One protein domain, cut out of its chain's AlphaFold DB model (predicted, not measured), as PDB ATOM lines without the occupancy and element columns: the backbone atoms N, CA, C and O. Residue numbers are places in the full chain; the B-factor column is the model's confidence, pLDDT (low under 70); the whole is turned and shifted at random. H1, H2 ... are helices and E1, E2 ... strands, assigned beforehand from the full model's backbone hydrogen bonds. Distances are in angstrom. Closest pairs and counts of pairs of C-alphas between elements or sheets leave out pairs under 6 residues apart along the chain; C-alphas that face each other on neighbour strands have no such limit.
ATOM      1  N   GLU A  54     -47.623 -23.258 -41.167       94.06
ATOM      2  CA  GLU A  54     -46.408 -22.769 -40.511       94.06
ATOM      3  C   GLU A  54     -45.999 -23.661 -39.327       94.06
ATOM      4  O   GLU A  54     -44.812 -23.950 -39.177       94.06
ATOM      5  N   ASP A  55     -46.956 -24.182 -38.552       94.12
ATOM      6  CA  ASP A  55     -46.679 -25.141 -37.472       94.12
ATOM      7  C   ASP A  55     -46.156 -26.464 -38.042       94.12
ATOM      8  O   ASP A  55     -45.142 -26.995 -37.581       94.12
ATOM      9  N   ILE A  56     -46.774 -26.937 -39.135       95.38
ATOM     10  CA  ILE A  56     -46.299 -28.106 -39.889       95.38
ATOM     11  C   ILE A  56     -44.843 -27.906 -40.328       95.38
ATOM     12  O   ILE A  56     -44.010 -28.804 -40.180       95.38
ATOM     13  N   LEU A  57     -44.511 -26.734 -40.877       95.62
ATOM     14  CA  LEU A  57     -43.157 -26.426 -41.338       95.62
ATOM     15  C   LEU A  57     -42.142 -26.391 -40.189       95.62
ATOM     16  O   LEU A  57     -41.036 -26.914 -40.345       95.62
ATOM     17  N   GLN A  58     -42.510 -25.817 -39.042       95.38
ATOM     18  CA  GLN A  58     -41.656 -25.791 -37.854       95.38
ATOM     19  C   GLN A  58     -41.381 -27.196 -37.312       95.38
ATOM     20  O   GLN A  58     -40.233 -27.513 -36.992       95.38
ATOM     21  N   ASP A  59     -42.392 -28.061 -37.251       95.56
ATOM     22  CA  ASP A  59     -42.204 -29.431 -36.773       95.56
ATOM     23  C   ASP A  59     -41.395 -30.278 -37.768       95.56
ATOM     24  O   ASP A  59     -40.495 -31.007 -37.350       95.56
ATOM     25  N   ILE A  60     -41.600 -30.119 -39.085       94.56
ATOM     26  CA  ILE A  60     -40.716 -30.726 -40.100       94.56
ATOM     27  C   ILE A  60     -39.267 -30.262 -39.891       94.56
ATOM     28  O   ILE A  60     -38.347 -31.082 -39.930       94.56
ATOM     29  N   ALA A  61     -39.039 -28.965 -39.660       94.56
ATOM     30  CA  ALA A  61     -37.706 -28.428 -39.399       94.56
ATOM     31  C   ALA A  61     -37.073 -29.038 -38.143       94.56
ATOM     32  O   ALA A  61     -35.914 -29.466 -38.185       94.56
ATOM     33  N   ARG A  62     -37.836 -29.148 -37.052       94.44
ATOM     34  CA  ARG A  62     -37.385 -29.761 -35.796       94.44
ATOM     35  C   ARG A  62     -37.003 -31.232 -35.989       94.44
ATOM     36  O   ARG A  62     -35.902 -31.629 -35.606       94.44
ATOM     37  N   GLU A  63     -37.853 -32.012 -36.652       92.38
ATOM     38  CA  GLU A  63     -37.611 -33.434 -36.936       92.38
ATOM     39  C   GLU A  63     -36.405 -33.648 -37.862       92.38
ATOM     40  O   GLU A  63     -35.566 -34.530 -37.642       92.38
ATOM     41  N   LEU A  64     -36.248 -32.814 -38.893       90.62
ATOM     42  CA  LEU A  64     -35.116 -32.928 -39.811       90.62
ATOM     43  C   LEU A  64     -33.789 -32.506 -39.174       90.62
ATOM     44  O   LEU A  64     -32.762 -33.080 -39.536       90.62
ATOM     45  N   ARG A  65     -33.777 -31.587 -38.197       90.88
ATOM     46  CA  ARG A  65     -32.556 -31.241 -37.440       90.88
ATOM     47  C   ARG A  65     -32.002 -32.410 -36.636       90.88
ATOM     48  O   ARG A  65     -30.786 -32.513 -36.502       90.88
ATOM     49  N   VAL A  66     -32.866 -33.275 -36.109       89.75
ATOM     50  CA  VAL A  66     -32.432 -34.458 -35.349       89.75
ATOM     51  C   VAL A  66     -32.181 -35.671 -36.245       89.75
ATOM     52  O   VAL A  66     -31.367 -36.528 -35.907       89.75
ATOM     53  N   THR A  67     -32.840 -35.733 -37.406       86.31
ATOM     54  CA  THR A  67     -32.759 -36.881 -38.323       86.31
ATOM     55  C   THR A  67     -31.626 -36.757 -39.346       86.31
ATOM     56  O   THR A  67     -30.969 -37.747 -39.676       86.31
ATOM     57  N   LEU A  68     -31.386 -35.559 -39.890       86.88
ATOM     58  CA  LEU A  68     -30.373 -35.339 -40.922       86.88
ATOM     59  C   LEU A  68     -29.023 -34.983 -40.304       86.88
ATOM     60  O   LEU A  68     -28.919 -34.154 -39.409       86.88
ATOM     61  N   ARG A  69     -27.952 -35.536 -40.883       89.00
ATOM     62  CA  ARG A  69     -26.577 -35.145 -40.533       89.00
ATOM     63  C   ARG A  69     -26.295 -33.667 -40.835       89.00
ATOM     64  O   ARG A  69     -25.491 -33.050 -40.149       89.00
ATOM     65  N   ASP A  70     -26.901 -33.148 -41.897       90.62
ATOM     66  CA  ASP A  70     -26.786 -31.758 -42.335       90.62
ATOM     67  C   ASP A  70     -28.173 -31.263 -42.789       90.62
ATOM     68  O   ASP A  70     -28.562 -31.514 -43.936       90.62
ATOM     69  N   PRO A  71     -28.954 -30.606 -41.912       90.56
ATOM     70  CA  PRO A  71     -30.289 -30.115 -42.255       90.56
ATOM     71  C   PRO A  71     -30.266 -28.951 -43.261       90.56
ATOM     72  O   PRO A  71     -31.251 -28.734 -43.964       90.56
ATOM     73  N   TYR A  72     -29.136 -28.254 -43.422       92.88
ATOM     74  CA  TYR A  72     -28.966 -27.222 -44.454       92.88
ATOM     75  C   TYR A  72     -28.749 -27.819 -45.851       92.88
ATOM     76  O   TYR A  72     -28.778 -27.112 -46.855       92.88
ATOM     77  N   SER A  73     -28.570 -29.140 -45.946       92.19
ATOM     78  CA  SER A  73     -28.424 -29.836 -47.226       92.19
ATOM     79  C   SER A  73     -29.735 -30.051 -47.991       92.19
ATOM     80  O   SER A  73     -29.711 -30.609 -49.091       92.19
ATOM     81  N   VAL A  74     -30.877 -29.655 -47.428       92.12
ATOM     82  CA  VAL A  74     -32.176 -29.711 -48.107       92.12
ATOM     83  C   VAL A  74     -32.174 -28.738 -49.284       92.12
ATOM     84  O   VAL A  74     -31.802 -27.583 -49.128       92.12
ATOM     85  N   ARG A  75     -32.567 -29.215 -50.471       89.44
ATOM     86  CA  ARG A  75     -32.611 -28.416 -51.715       89.44
ATOM     87  C   ARG A  75     -34.006 -28.207 -52.275       89.44
ATOM     88  O   ARG A  75     -34.231 -27.288 -53.060       89.44
ATOM     89  N   ASP A  76     -34.907 -29.134 -51.983       89.88
ATOM     90  CA  ASP A  76     -36.291 -29.060 -52.426       89.88
ATOM     91  C   ASP A  76     -37.168 -29.634 -51.322       89.88
ATOM     92  O   ASP A  76     -36.998 -30.793 -50.929       89.88
ATOM     93  N   LEU A  77     -38.058 -28.789 -50.816       93.31
ATOM     94  CA  LEU A  77     -39.071 -29.131 -49.837       93.31
ATOM     95  C   LEU A  77     -40.405 -28.609 -50.362       93.31
ATOM     96  O   LEU A  77     -40.544 -27.425 -50.688       93.31
ATOM     97  N   ARG A  78     -41.387 -29.502 -50.462       94.38
ATOM     98  CA  ARG A  78     -42.772 -29.131 -50.765       94.38
ATOM     99  C   ARG A  78     -43.686 -29.720 -49.720       94.38
ATOM    100  O   ARG A  78     -43.574 -30.914 -49.465       94.38
ATOM    101  N   VAL A  79     -44.583 -28.912 -49.179       94.38
ATOM    102  CA  VAL A  79     -45.525 -29.302 -48.127       94.38
ATOM    103  C   VAL A  79     -46.940 -28.977 -48.585       94.38
ATOM    104  O   VAL A  79     -47.202 -27.909 -49.140       94.38
ATOM    105  N   CYS A  80     -47.844 -29.927 -48.398       91.44
ATOM    106  CA  CYS A  80     -49.266 -29.765 -48.658       91.44
ATOM    107  C   CYS A  80     -49.990 -29.336 -47.379       91.44
ATOM    108  O   CYS A  80     -49.541 -29.668 -46.282       91.44
ATOM    109  N   ASN A  81     -51.133 -28.662 -47.523       90.44
ATOM    110  CA  ASN A  81     -52.017 -28.403 -46.387       90.44
ATOM    111  C   ASN A  81     -52.470 -29.716 -45.741       90.44
ATOM    112  O   ASN A  81     -52.488 -30.775 -46.387       90.44
ATOM    113  N   ALA A  82     -52.848 -29.627 -44.469       91.88
ATOM    114  CA  ALA A  82     -53.435 -30.745 -43.766       91.88
ATOM    115  C   ALA A  82     -54.752 -31.181 -44.427       91.88
ATOM    116  O   ALA A  82     -55.481 -30.404 -45.039       91.88
ATOM    117  N   MET A  83     -55.044 -32.471 -44.326       90.81
ATOM    118  CA  MET A  83     -56.280 -33.074 -44.789       90.81
ATOM    119  C   MET A  83     -56.827 -33.988 -43.702       90.81
ATOM    120  O   MET A  83     -56.101 -34.815 -43.140       90.81
ATOM    121  N   PHE A  84     -58.116 -33.851 -43.409       88.94
ATOM    122  CA  PHE A  84     -58.765 -34.669 -42.396       88.94
ATOM    123  C   PHE A  84     -58.826 -36.131 -42.849       88.94
ATOM    124  O   PHE A  84     -59.295 -36.444 -43.949       88.94
ATOM    125  N   ARG A  85     -58.372 -37.043 -41.990       85.81
ATOM    126  CA  ARG A  85     -58.555 -38.484 -42.157       85.81
ATOM    127  C   ARG A  85     -59.429 -38.984 -41.026       85.81
ATOM    128  O   ARG A  85     -59.006 -38.994 -39.876       85.81
ATOM    129  N   GLU A  86     -60.632 -39.405 -41.389       85.25
ATOM    130  CA  GLU A  86     -61.609 -39.972 -40.466       85.25
ATOM    131  C   GLU A  86     -61.085 -41.236 -39.774       85.25
ATOM    132  O   GLU A  86     -60.309 -42.014 -40.349       85.25
ATOM    133  N   ALA A  87     -61.582 -41.473 -38.564       82.12
ATOM    134  CA  ALA A  87     -61.413 -42.733 -37.870       82.12
ATOM    135  C   ALA A  87     -61.934 -43.886 -38.725       82.12
ATOM    136  O   ALA A  87     -63.031 -43.837 -39.287       82.12
ATOM    137  N   ARG A  88     -61.156 -44.966 -38.796       79.00
ATOM    138  CA  ARG A  88     -61.544 -46.174 -39.528       79.00
ATOM    139  C   ARG A  88     -61.297 -47.401 -38.676       79.00
ATOM    140  O   ARG A  88     -60.203 -47.592 -38.153       79.00
ATOM    141  N   GLY A  89     -62.310 -48.254 -38.580       69.69
ATOM    142  CA  GLY A  89     -62.163 -49.614 -38.084       69.69
ATOM    143  C   GLY A  89     -61.790 -50.534 -39.241       69.69
ATOM    144  O   GLY A  89     -62.495 -50.579 -40.249       69.69
ATOM    145  N   ALA A  90     -60.687 -51.270 -39.123       58.41
ATOM    146  CA  ALA A  90     -60.420 -52.394 -40.015       58.41
ATOM    147  C   ALA A  90     -60.960 -53.679 -39.379       58.41
ATOM    148  O   ALA A  90     -60.707 -53.923 -38.203       58.41
ATOM    149  N   GLN A  91     -61.593 -54.555 -40.171       55.31
ATOM    150  CA  GLN A  91     -62.012 -55.895 -39.716       55.31
ATOM    151  C   GLN A  91     -60.846 -56.741 -39.147       55.31
ATOM    152  O   GLN A  91     -61.097 -57.736 -38.479       55.31
ATOM    153  N   TYR A  92     -59.583 -56.346 -39.388       51.66
ATOM    154  CA  TYR A  92     -58.382 -57.092 -38.987       51.66
ATOM    155  C   TYR A  92     -57.295 -56.277 -38.253       51.66
ATOM    156  O   TYR A  92     -56.374 -56.882 -37.717       51.66
ATOM    157  N   ILE A  93     -57.352 -54.934 -38.239       61.06
ATOM    158  CA  ILE A  93     -56.262 -54.059 -37.722       61.06
ATOM    159  C   ILE A  93     -56.766 -53.117 -36.603       61.06
ATOM    160  O   ILE A  93     -56.076 -52.189 -36.188       61.06
ATOM    161  N   GLY A  94     -57.974 -53.361 -36.086       74.75
ATOM    162  CA  GLY A  94     -58.578 -52.542 -35.034       74.75
ATOM    163  C   GLY A  94     -58.916 -51.119 -35.487       74.75
ATOM    164  O   GLY A  94     -58.882 -50.789 -36.679       74.75
ATOM    165  N   TRP A  95     -59.283 -50.280 -34.519       80.94
ATOM    166  CA  TRP A  95     -59.613 -48.873 -34.739       80.94
ATOM    167  C   TRP A  95     -58.366 -48.011 -34.934       80.94
ATOM    168  O   TRP A  95     -57.425 -48.067 -34.145       80.94
ATOM    169  N   GLN A  96     -58.396 -47.166 -35.962       85.31
ATOM    170  CA  GLN A  96     -57.451 -46.073 -36.182       85.31
ATOM    171  C   GLN A  96     -58.138 -44.748 -35.823       85.31
ATOM    172  O   GLN A  96     -59.274 -44.546 -36.263       85.31
ATOM    173  N   PRO A  97     -57.503 -43.871 -35.024       88.81
ATOM    174  CA  PRO A  97     -58.077 -42.577 -34.670       88.81
ATOM    175  C   PRO A  97     -58.089 -41.638 -35.876       88.81
ATOM    176  O   PRO A  97     -57.309 -41.801 -36.817       88.81
ATOM    177  N   SER A  98     -58.955 -40.637 -35.813       90.44
ATOM    178  CA  SER A  98     -58.974 -39.512 -36.733       90.44
ATOM    179  C   SER A  98     -57.712 -38.692 -36.538       90.44
ATOM    180  O   SER A  98     -57.225 -38.517 -35.418       90.44
ATOM    181  N   VAL A  99     -57.166 -38.213 -37.646       94.44
ATOM    182  CA  VAL A  99     -55.938 -37.421 -37.666       94.44
ATOM    183  C   VAL A  99     -56.022 -36.363 -38.752       94.44
ATOM    184  O   VAL A  99     -56.678 -36.554 -39.778       94.44
ATOM    185  N   TRP A 100     -55.279 -35.282 -38.570       95.62
ATOM    186  CA  TRP A 100     -54.928 -34.381 -39.657       95.62
ATOM    187  C   TRP A 100     -53.667 -34.911 -40.326       95.62
ATOM    188  O   TRP A 100     -52.624 -35.021 -39.692       95.62
ATOM    189  N   ALA A 101     -53.745 -35.298 -41.593       92.50
ATOM    190  CA  ALA A 101     -52.598 -35.816 -42.327       92.50
ATOM    191  C   ALA A 101     -52.061 -34.775 -43.304       92.50
ATOM    192  O   ALA A 101     -52.832 -34.031 -43.892       92.50
ATOM    193  N   PHE A 102     -50.755 -34.754 -43.539       92.69
ATOM    194  CA  PHE A 102     -50.157 -33.884 -44.551       92.69
ATOM    195  C   PHE A 102     -49.085 -34.644 -45.322       92.69
ATOM    196  O   PHE A 102     -48.389 -35.507 -44.782       92.69
ATOM    197  N   ASN A 103     -48.957 -34.326 -46.604       92.56
ATOM    198  CA  ASN A 103     -47.917 -34.887 -47.454       92.56
ATOM    199  C   ASN A 103     -46.805 -33.863 -47.629       92.56
ATOM    200  O   ASN A 103     -47.067 -32.673 -47.815       92.56
ATOM    201  N   PHE A 104     -45.562 -34.331 -47.635       93.06
ATOM    202  CA  PHE A 104     -44.447 -33.507 -48.066       93.06
ATOM    203  C   PHE A 104     -43.420 -34.302 -48.860       93.06
ATOM    204  O   PHE A 104     -43.322 -35.527 -48.761       93.06
ATOM    205  N   THR A 105     -42.653 -33.584 -49.675       92.06
ATOM    206  CA  THR A 105     -41.495 -34.131 -50.381       92.06
ATOM    207  C   THR A 105     -40.227 -33.465 -49.911       92.06
ATOM    208  O   THR A 105     -40.223 -32.273 -49.621       92.06
ATOM    209  N   LEU A 106     -39.151 -34.239 -49.878       90.62
ATOM    210  CA  LEU A 106     -37.845 -33.779 -49.450       90.62
ATOM    211  C   LEU A 106     -36.765 -34.310 -50.386       90.62
ATOM    212  O   LEU A 106     -36.714 -35.505 -50.679       90.62
ATOM    213  N   ASN A 107     -35.859 -33.433 -50.803       90.94
ATOM    214  CA  ASN A 107     -34.599 -33.802 -51.432       90.94
ATOM    215  C   ASN A 107     -33.436 -33.249 -50.599       90.94
ATOM    216  O   ASN A 107     -33.137 -32.055 -50.653       90.94
ATOM    217  N   ALA A 108     -32.791 -34.128 -49.835       90.19
ATOM    218  CA  ALA A 108     -31.696 -33.803 -48.925       90.19
ATOM    219  C   ALA A 108     -30.474 -34.691 -49.185       90.19
ATOM    220  O   ALA A 108     -30.567 -35.748 -49.825       90.19
ATOM    221  N   ARG A 109     -29.308 -34.271 -48.685       87.94
ATOM    222  CA  ARG A 109     -28.085 -35.064 -48.803       87.94
ATOM    223  C   ARG A 109     -28.144 -36.253 -47.843       87.94
ATOM    224  O   ARG A 109     -28.435 -36.121 -46.661       87.94
ATOM    225  N   THR A 110     -27.818 -37.431 -48.357       82.69
ATOM    226  CA  THR A 110     -27.717 -38.665 -47.572       82.69
ATOM    227  C   THR A 110     -26.411 -38.716 -46.780       82.69
ATOM    228  O   THR A 110     -25.449 -38.003 -47.081       82.69
ATOM    229  N   ALA A 111     -26.323 -39.634 -45.812       77.25
ATOM    230  CA  ALA A 111     -25.100 -39.865 -45.040       77.25
ATOM    231  C   ALA A 111     -23.876 -40.218 -45.915       77.25
ATOM    232  O   ALA A 111     -22.751 -39.876 -45.553       77.25
ATOM    233  N   ALA A 112     -24.095 -40.840 -47.081       82.56
ATOM    234  CA  ALA A 112     -23.058 -41.181 -48.056       82.56
ATOM    235  C   ALA A 112     -22.606 -39.990 -48.931       82.56
ATOM    236  O   ALA A 112     -21.731 -40.137 -49.779       82.56
ATOM    237  N   GLY A 113     -23.199 -38.805 -48.753       79.19
ATOM    238  CA  GLY A 113     -22.793 -37.568 -49.420       79.19
ATOM    239  C   GLY A 113     -23.508 -37.261 -50.742       79.19
ATOM    240  O   GLY A 113     -23.366 -36.140 -51.235       79.19
ATOM    241  N   GLY A 114     -24.296 -38.193 -51.289       85.50
ATOM    242  CA  GLY A 114     -25.129 -37.999 -52.487       85.50
ATOM    243  C   GLY A 114     -26.581 -37.622 -52.167       85.50
ATOM    244  O   GLY A 114     -27.000 -37.712 -51.016       85.50
ATOM    245  N   TYR A 115     -27.357 -37.236 -53.184       83.12
ATOM    246  CA  TYR A 115     -28.800 -36.973 -53.069       83.12
ATOM    247  C   TYR A 115     -29.587 -38.189 -53.561       83.12
ATOM    248  O   TYR A 115     -29.304 -38.704 -54.640       83.12
ATOM    249  N   ALA A 116     -30.572 -38.639 -52.781       71.88
ATOM    250  CA  ALA A 116     -31.405 -39.795 -53.132       71.88
ATOM    251  C   ALA A 116     -32.522 -39.466 -54.143       71.88
ATOM    252  O   ALA A 116     -33.216 -40.374 -54.604       71.88
ATOM    253  N   GLY A 117     -32.684 -38.184 -54.491       81.62
ATOM    254  CA  GLY A 117     -33.842 -37.670 -55.220       81.62
ATOM    255  C   GLY A 117     -34.982 -37.282 -54.276       81.62
ATOM    256  O   GLY A 117     -34.837 -37.331 -53.053       81.62
ATOM    257  N   LEU A 118     -36.115 -36.872 -54.852       83.94
ATOM    258  CA  LEU A 118     -37.315 -36.523 -54.090       83.94
ATOM    259  C   LEU A 118     -37.867 -37.764 -53.381       83.94
ATOM    260  O   LEU A 118     -38.164 -38.773 -54.017       83.94
ATOM    261  N   SER A 119     -37.995 -37.668 -52.062       85.44
ATOM    262  CA  SER A 119     -38.616 -38.676 -51.203       85.44
ATOM    263  C   SER A 119     -39.940 -38.139 -50.666       85.44
ATOM    264  O   SER A 119     -40.012 -36.974 -50.284       85.44
ATOM    265  N   HIS A 120     -40.974 -38.976 -50.651       87.62
ATOM    266  CA  HIS A 120     -42.325 -38.661 -50.177       87.62
ATOM    267  C   HIS A 120     -42.529 -39.140 -48.740       87.62
ATOM    268  O   HIS A 120     -42.286 -40.306 -48.418       87.62
ATOM    269  N   PHE A 121     -43.021 -38.231 -47.908       90.00
ATOM    270  CA  PHE A 121     -43.378 -38.451 -46.521       90.00
ATOM    271  C   PHE A 121     -44.849 -38.123 -46.246       90.00
ATOM    272  O   PHE A 121     -45.416 -37.190 -46.820       90.00
ATOM    273  N   LEU A 122     -45.440 -38.877 -45.321       91.19
ATOM    274  CA  LEU A 122     -46.761 -38.633 -44.747       91.19
ATOM    275  C   LEU A 122     -46.600 -38.319 -43.262       91.19
ATOM    276  O   LEU A 122     -46.139 -39.171 -42.499       91.19
ATOM    277  N   GLY A 123     -46.984 -37.110 -42.866       93.50
ATOM    278  CA  GLY A 123     -47.095 -36.709 -41.470       93.50
ATOM    279  C   GLY A 123     -48.529 -36.825 -40.954       93.50
ATOM    280  O   GLY A 123     -49.485 -36.877 -41.733       93.50
ATOM    281  N   SER A 124     -48.701 -36.917 -39.637       94.44
ATOM    282  CA  SER A 124     -50.018 -36.980 -38.994       94.44
ATOM    283  C   SER A 124     -50.025 -36.245 -37.659       94.44
ATOM    284  O   SER A 124     -49.197 -36.537 -36.797       94.44
ATOM    285  N   TYR A 125     -50.990 -35.344 -37.496       95.69
ATOM    286  CA  TYR A 125     -51.305 -34.623 -36.271       95.69
ATOM    287  C   TYR A 125     -52.528 -35.207 -35.581       95.69
ATOM    288  O   TYR A 125     -53.477 -35.663 -36.231       95.69
ATOM    289  N   ARG A 126     -52.525 -35.127 -34.254       93.75
ATOM    290  CA  ARG A 126     -53.700 -35.371 -33.425       93.75
ATOM    291  C   ARG A 126     -53.636 -34.464 -32.206       93.75
ATOM    292  O   ARG A 126     -52.628 -34.456 -31.512       93.75
ATOM    293  N   HIS A 127     -54.715 -33.733 -31.949       92.50
ATOM    294  CA  HIS A 127     -54.849 -32.813 -30.817       92.50
ATOM    295  C   HIS A 127     -53.717 -31.768 -30.774       92.50
ATOM    296  O   HIS A 127     -53.164 -31.489 -29.716       92.50
ATOM    297  N   GLY A 128     -53.355 -31.219 -31.940       89.62
ATOM    298  CA  GLY A 128     -52.299 -30.208 -32.073       89.62
ATOM    299  C   GLY A 128     -50.865 -30.746 -32.012       89.62
ATOM    300  O   GLY A 128     -49.928 -29.974 -32.155       89.62
ATOM    301  N   GLU A 129     -50.668 -32.058 -31.845       93.25
ATOM    302  CA  GLU A 129     -49.334 -32.656 -31.752       93.25
ATOM    303  C   GLU A 129     -49.000 -33.499 -32.982       93.25
ATOM    304  O   GLU A 129     -49.818 -34.308 -33.434       93.25
ATOM    305  N   LEU A 130     -47.775 -33.354 -33.498       93.50
ATOM    306  CA  LEU A 130     -47.234 -34.242 -34.520       93.50
ATOM    307  C   LEU A 130     -47.005 -35.633 -33.910       93.50
ATOM    308  O   LEU A 130     -46.127 -35.834 -33.077       93.50
ATOM    309  N   VAL A 131     -47.786 -36.617 -34.352       92.81
ATOM    310  CA  VAL A 131     -47.745 -37.984 -33.811       92.81
ATOM    311  C   VAL A 131     -46.756 -38.862 -34.571       92.81
ATOM    312  O   VAL A 131     -46.115 -39.738 -33.989       92.81
ATOM    313  N   ARG A 132     -46.673 -38.697 -35.896       89.44
ATOM    314  CA  ARG A 132     -45.865 -39.573 -36.755       89.44
ATOM    315  C   ARG A 132     -45.497 -38.903 -38.072       89.44
ATOM    316  O   ARG A 132     -46.351 -38.292 -38.707       89.44
ATOM    317  N   ILE A 133     -44.270 -39.148 -38.534       90.06
ATOM    318  CA  ILE A 133     -43.845 -38.978 -39.928       90.06
ATOM    319  C   ILE A 133     -43.432 -40.345 -40.477       90.06
ATOM    320  O   ILE A 133     -42.710 -41.099 -39.829       90.06
ATOM    321  N   THR A 134     -43.899 -40.675 -41.677       87.44
ATOM    322  CA  THR A 134     -43.615 -41.948 -42.348       87.44
ATOM    323  C   THR A 134     -43.020 -41.689 -43.719       87.44
ATOM    324  O   THR A 134     -43.587 -40.923 -44.494       87.44
ATOM    325  N   ASN A 135     -41.895 -42.332 -44.036       84.81
ATOM    326  CA  ASN A 135     -41.306 -42.279 -45.371       84.81
ATOM    327  C   ASN A 135     -41.972 -43.327 -46.270       84.81
ATOM    328  O   ASN A 135     -41.644 -44.514 -46.229       84.81
ATOM    329  N   LEU A 136     -42.893 -42.870 -47.112       79.38
ATOM    330  CA  LEU A 136     -43.634 -43.744 -48.017       79.38
ATOM    331  C   LEU A 136     -42.753 -44.267 -49.157       79.38
ATOM    332  O   LEU A 136     -43.020 -45.331 -49.707       79.38
ATOM    333  N   THR A 137     -41.673 -43.558 -49.502       70.62
ATOM    334  CA  THR A 137     -40.746 -43.987 -50.561       70.62
ATOM    335  C   THR A 137     -39.883 -45.169 -50.125       70.62
ATOM    336  O   THR A 137     -39.612 -46.056 -50.936       70.62
ATOM    337  N   SER A 138     -39.439 -45.206 -48.864       63.44
ATOM    338  CA  SER A 138     -38.670 -46.341 -48.338       63.44
ATOM    339  C   SER A 138     -39.551 -47.561 -48.094       63.44
ATOM    340  O   SER A 138     -39.189 -48.638 -48.555       63.44
ATOM    341  N   GLU A 139     -40.724 -47.393 -47.471       60.44
ATOM    342  CA  GLU A 139     -41.650 -48.510 -47.219       60.44
ATOM    343  C   GLU A 139     -42.066 -49.196 -48.529       60.44
ATOM    344  O   GLU A 139     -42.028 -50.419 -48.628       60.44
ATOM    345  N   ALA A 140     -42.358 -48.413 -49.573       56.81
ATOM    346  CA  ALA A 140     -42.641 -48.906 -50.919       56.81
ATOM    347  C   ALA A 140     -41.493 -49.755 -51.500       56.81
ATOM    348  O   ALA A 140     -41.709 -50.868 -51.986       56.81
ATOM    349  N   ARG A 141     -40.253 -49.250 -51.415       55.47
ATOM    350  CA  ARG A 141     -39.062 -49.950 -51.924       55.47
ATOM    351  C   ARG A 141     -38.781 -51.245 -51.169       55.47
ATOM    352  O   ARG A 141     -38.399 -52.226 -51.801       55.47
ATOM    353  N   GLU A 142     -38.972 -51.258 -49.854       54.38
ATOM    354  CA  GLU A 142     -38.728 -52.433 -49.009       54.38
ATOM    355  C   GLU A 142     -39.687 -53.588 -49.318       54.38
ATOM    356  O   GLU A 142     -39.272 -54.745 -49.323       54.38
ATOM    357  N   ILE A 143     -40.941 -53.286 -49.658       41.22
ATOM    358  CA  ILE A 143     -41.947 -54.298 -50.023       41.22
ATOM    359  C   ILE A 143     -42.015 -54.572 -51.536       41.22
ATOM    360  O   ILE A 143     -42.909 -55.277 -52.000       41.22
ATOM    361  N   GLY A 144     -41.086 -54.014 -52.324       33.25
ATOM    362  CA  GLY A 144     -41.031 -54.188 -53.781       33.25
ATOM    363  C   GLY A 144     -42.194 -53.544 -54.545       33.25
ATOM    364  O   GLY A 144     -42.348 -53.783 -55.743       33.25
ATOM    365  N   LEU A 145     -43.008 -52.722 -53.878       39.22
ATOM    366  CA  LEU A 145     -44.037 -51.919 -54.520       39.22
ATOM    367  C   LEU A 145     -43.370 -50.665 -55.077       39.22
ATOM    368  O   LEU A 145     -42.913 -49.795 -54.344       39.22
ATOM    369  N   ALA A 146     -43.353 -50.528 -56.398       40.97
ATOM    370  CA  ALA A 146     -43.198 -49.209 -56.985       40.97
ATOM    371  C   ALA A 146     -44.476 -48.429 -56.657       40.97
ATOM    372  O   ALA A 146     -45.440 -48.500 -57.413       40.97
ATOM    373  N   VAL A 147     -44.523 -47.738 -55.513       45.91
ATOM    374  CA  VAL A 147     -45.533 -46.696 -55.312       45.91
ATOM    375  C   VAL A 147     -45.210 -45.651 -56.373       45.91
ATOM    376  O   VAL A 147     -44.119 -45.072 -56.319       45.91
ATOM    377  N   PRO A 148     -46.067 -45.470 -57.395       46.94
ATOM    378  CA  PRO A 148     -45.819 -44.456 -58.396       46.94
ATOM    379  C   PRO A 148     -45.730 -43.139 -57.639       46.94
ATOM    380  O   PRO A 148     -46.655 -42.781 -56.912       46.94
ATOM    381  N   TYR A 149     -44.596 -42.453 -57.764       55.22
ATOM    382  CA  TYR A 149     -44.525 -41.055 -57.381       55.22
ATOM    383  C   TYR A 149     -45.485 -40.317 -58.311       55.22
ATOM    384  O   TYR A 149     -45.137 -39.988 -59.446       55.22
ATOM    385  N   ASP A 150     -46.726 -40.158 -57.868       62.78
ATOM    386  CA  ASP A 150     -47.693 -39.348 -58.576       62.78
ATOM    387  C   ASP A 150     -47.428 -37.898 -58.192       62.78
ATOM    388  O   ASP A 150     -47.865 -37.408 -57.149       62.78
ATOM    389  N   ALA A 151     -46.643 -37.226 -59.034       61.28
ATOM    390  CA  ALA A 151     -46.301 -35.822 -58.856       61.28
ATOM    391  C   ALA A 151     -47.551 -34.938 -58.703       61.28
ATOM    392  O   ALA A 151     -47.453 -33.896 -58.059       61.28
ATOM    393  N   SER A 152     -48.709 -35.376 -59.223       66.94
ATOM    394  CA  SER A 152     -49.965 -34.629 -59.134       66.94
ATOM    395  C   SER A 152     -50.537 -34.546 -57.719       66.94
ATOM    396  O   SER A 152     -51.242 -33.595 -57.406       66.94
ATOM    397  N   VAL A 153     -50.162 -35.457 -56.810       67.94
ATOM    398  CA  VAL A 153     -50.500 -35.346 -55.376       67.94
ATOM    399  C   VAL A 153     -49.891 -34.082 -54.763       67.94
ATOM    400  O   VAL A 153     -50.401 -33.558 -53.776       67.94
ATOM    401  N   PHE A 154     -48.809 -33.583 -55.365       72.69
ATOM    402  CA  PHE A 154     -48.123 -32.369 -54.944       72.69
ATOM    403  C   PHE A 154     -48.482 -31.144 -55.790       72.69
ATOM    404  O   PHE A 154     -47.911 -30.069 -55.569       72.69
ATOM    405  N   ASP A 155     -49.420 -31.276 -56.734       71.06
ATOM    406  CA  ASP A 155     -49.956 -30.138 -57.471       71.06
ATOM    407  C   ASP A 155     -50.796 -29.284 -56.513       71.06
ATOM    408  O   ASP A 155     -51.770 -29.736 -55.917       71.06
ATOM    409  N   GLY A 156     -50.381 -28.030 -56.324       76.88
ATOM    410  CA  GLY A 156     -50.989 -27.116 -55.353       76.88
ATOM    411  C   GLY A 156     -50.332 -27.115 -53.968       76.88
ATOM    412  O   GLY A 156     -50.708 -26.295 -53.134       76.88
ATOM    413  N   CYS A 157     -49.320 -27.952 -53.726       90.00
ATOM    414  CA  CYS A 157     -48.544 -27.901 -52.486       90.00
ATOM    415  C   CYS A 157     -47.520 -26.757 -52.520       90.00
ATOM    416  O   CYS A 157     -46.940 -26.434 -53.564       90.00
ATOM    417  N   ARG A 158     -47.280 -26.131 -51.364       93.50
ATOM    418  CA  ARG A 158     -46.351 -25.006 -51.231       93.50
ATOM    419  C   ARG A 158     -44.925 -25.513 -51.356       93.50
ATOM    420  O   ARG A 158     -44.502 -26.398 -50.615       93.50
ATOM    421  N   ARG A 159     -44.163 -24.917 -52.270       94.00
ATOM    422  CA  ARG A 159     -42.708 -25.077 -52.300       94.00
ATOM    423  C   ARG A 159     -42.084 -24.103 -51.308       94.00
ATOM    424  O   ARG A 159     -42.332 -22.905 -51.407       94.00
ATOM    425  N   VAL A 160     -41.267 -24.623 -50.404       95.06
ATOM    426  CA  VAL A 160     -40.518 -23.838 -49.420       95.06
ATOM    427  C   VAL A 160     -39.244 -23.344 -50.088       95.06
ATOM    428  O   VAL A 160     -38.511 -24.124 -50.707       95.06
ATOM    429  N   SER A 161     -38.997 -22.038 -50.031       94.94
ATOM    430  CA  SER A 161     -37.769 -21.486 -50.609       94.94
ATOM    431  C   SER A 161     -36.549 -21.844 -49.753       94.94
ATOM    432  O   SER A 161     -36.671 -22.083 -48.555       94.94
ATOM    433  N   GLN A 162     -35.353 -21.841 -50.348       93.56
ATOM    434  CA  GLN A 162     -34.120 -22.105 -49.595       93.56
ATOM    435  C   GLN A 162     -33.939 -21.118 -48.428       93.56
ATOM    436  O   GLN A 162     -33.607 -21.523 -47.322       93.56
ATOM    437  N   GLN A 163     -34.212 -19.833 -48.672       94.69
ATOM    438  CA  GLN A 163     -34.090 -18.777 -47.666       94.69
ATOM    439  C   GLN A 163     -35.076 -18.973 -46.507       94.69
ATOM    440  O   GLN A 163     -34.725 -18.793 -45.346       94.69
ATOM    441  N   GLU A 164     -36.313 -19.343 -46.823       94.94
ATOM    442  CA  GLU A 164     -37.343 -19.645 -45.829       94.94
ATOM    443  C   GLU A 164     -36.980 -20.882 -45.005       94.94
ATOM    444  O   GLU A 164     -37.121 -20.865 -43.787       94.94
ATOM    445  N   TRP A 165     -36.455 -21.928 -45.648       94.88
ATOM    446  CA  TRP A 165     -35.986 -23.126 -44.957       94.88
ATOM    447  C   TRP A 165     -34.853 -22.823 -43.972       94.88
ATOM    448  O   TRP A 165     -34.877 -23.288 -42.834       94.88
ATOM    449  N   GLU A 166     -33.878 -22.016 -44.384       94.00
ATOM    450  CA  GLU A 166     -32.778 -21.583 -43.518       94.00
ATOM    451  C   GLU A 166     -33.294 -20.774 -42.320       94.00
ATOM    452  O   GLU A 166     -32.918 -21.063 -41.186       94.00
ATOM    453  N   ALA A 167     -34.232 -19.848 -42.544       93.94
ATOM    454  CA  ALA A 167     -34.861 -19.081 -41.471       93.94
ATOM    455  C   ALA A 167     -35.656 -19.968 -40.492       93.94
ATOM    456  O   ALA A 167     -35.571 -19.778 -39.278       93.94
ATOM    457  N   LEU A 168     -36.391 -20.966 -40.998       95.00
ATOM    458  CA  LEU A 168     -37.085 -21.954 -40.165       95.00
ATOM    459  C   LEU A 168     -36.091 -22.726 -39.297       95.00
ATOM    460  O   LEU A 168     -36.306 -22.854 -38.092       95.00
ATOM    461  N   LEU A 169     -34.985 -23.201 -39.882       93.81
ATOM    462  CA  LEU A 169     -33.943 -23.919 -39.150       93.81
ATOM    463  C   LEU A 169     -33.317 -23.069 -38.043       93.81
ATOM    464  O   LEU A 169     -33.036 -23.613 -36.976       93.81
ATOM    465  N   GLU A 170     -33.087 -21.779 -38.273       92.25
ATOM    466  CA  GLU A 170     -32.567 -20.853 -37.260       92.25
ATOM    467  C   GLU A 170     -33.569 -20.605 -36.123       92.25
ATOM    468  O   GLU A 170     -33.163 -20.492 -34.966       92.25
ATOM    469  N   GLY A 171     -34.868 -20.559 -36.438       86.25
ATOM    470  CA  GLY A 171     -35.939 -20.297 -35.476       86.25
ATOM    471  C   GLY A 171     -36.275 -21.467 -34.545       86.25
ATOM    472  O   GLY A 171     -36.734 -21.233 -33.430       86.25
ATOM    473  N   VAL A 172     -36.026 -22.713 -34.958       84.44
ATOM    474  CA  VAL A 172     -36.303 -23.925 -34.152       84.44
ATOM    475  C   VAL A 172     -35.119 -24.366 -33.267       84.44
ATOM    476  O   VAL A 172     -35.007 -25.546 -32.928       84.44
ATOM    477  N   GLY A 173     -34.201 -23.438 -32.963       56.62
ATOM    478  CA  GLY A 173     -32.955 -23.659 -32.214       56.62
ATOM    479  C   GLY A 173     -33.122 -23.990 -30.737       56.62
ATOM    480  O   GLY A 173     -33.991 -23.381 -30.078       56.62
TER     481      GLY A 173
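This is residues 54 to 173 of the 173 residues of an uncharacterized protein of Glycocaulis profundi (UniProt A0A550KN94). A strongly twisted sheet, with the long strands E5 and E6 at its middle, forms a wall on which H1 packs, and H4 packs on H1 at nearly a right angle. From one end of this wall the thin hairpin E3 and E4 sticks out as an arm, while the short helices H2 and H3, with a loose stretch between them, only graze the sheet. The printed part has 120 residues with four named helices and eight named strands, in the order H1 E1 E2 E3 E4 E5 E6 E7 H2 H3 E8 H4. The class is mixed, helices and strands; the large sheet of six strands is branched and its neighbours are antiparallel, as are those of the two-stranded sheet E3 and E4. The whole is compact, with a radius of gyration of the C-alphas of 15.1 A, and spans 45 by 34 by 27 A.

H1, residues 54 to 67, is on the branched sheet with its residues 55 to 63. E1, residues 76 to 79, has its closest C-alpha to H1 at Val 79, 7.7 A from that of Leu 57. E2, residues 83 to 85, runs on into E3, residues 88 to 90, at 43 degrees. E3 and E4, residues 94 to 96, form a hairpin, with N 90 and O 94 at 3.1 A. E4 runs on into E5, residues 99 to 107, at 71 degrees. E5 has three neighbours: E1, beside its residues 104 to 107, and E2, beside 99 to 101, lie on one side of it, and E6, residues 119 to 126, on the other side. E1 is antiparallel to E5 at 168 degrees, with N 105 and O 78 at 2.8 A; E2 is antiparallel to it at 127 degrees, with N 83 and O 101 at 2.7 A. E5 and E6 form a hairpin, with N 125 and O 100 at 2.8 A. E6 and E7, residues 129 to 135, form another, with N 134 and O 122 at 2.8 A. E5, E6 and E7 are a meander, each strand the antiparallel neighbour of the one before. The closest C-alphas of H1 and E7 are those of Asp 59 and Leu 130, 7.3 A apart. H2, residues 136 to 142, only grazes the sheet with its residues 136 to 138; its closest C-alpha to E6 is that of Leu 136, 5.5 A from Phe 121. H3, residues 151 to 154, also only grazes the sheet, and its closest C-alphas with E1 are those of Phe 154 and Arg 78, 7.5 A apart. E8, residues 158 to 160, is an edge strand antiparallel to E1, with N 158 and O 79 at 2.8 A. H4, residues 162 to 171, touches H1, about perpendicular at 80 degrees, with the C-alphas of Ala 61 and Leu 169 closest at 5.9 A. In H1, H2 and H4 every O i to N i+4 pair is within hydrogen-bond range; H3 is too short for such a pair.

H1 begins at C-alpha 54, (-46.408, -22.769, -40.511), and is 19.8 A long. E1 measures 10.2 A. E2, E3 and E4 have three residues each. E5 starts at C-alpha 99, (-55.938, -37.421, -37.666), and is 25.7 A long; E6 is 23.5 A and E7 18.5 A. H2 measures 10.0 A, H3 has four residues and E8 three. H4 is 14.4 A long and ends at C-alpha 171, (-35.939, -20.297, -35.476).

The two C-alphas farthest apart, those of Gln 91 and Gln 163, are 47.1 A apart. The printed part has no cut, and its last residue, Gly 173, is the chain's last. The link E5 to E6, with 11 residues, is long. The mean pLDDT of the printed part is 82.9; residues 89 to 93, 138 to 153 and 173 are under 70.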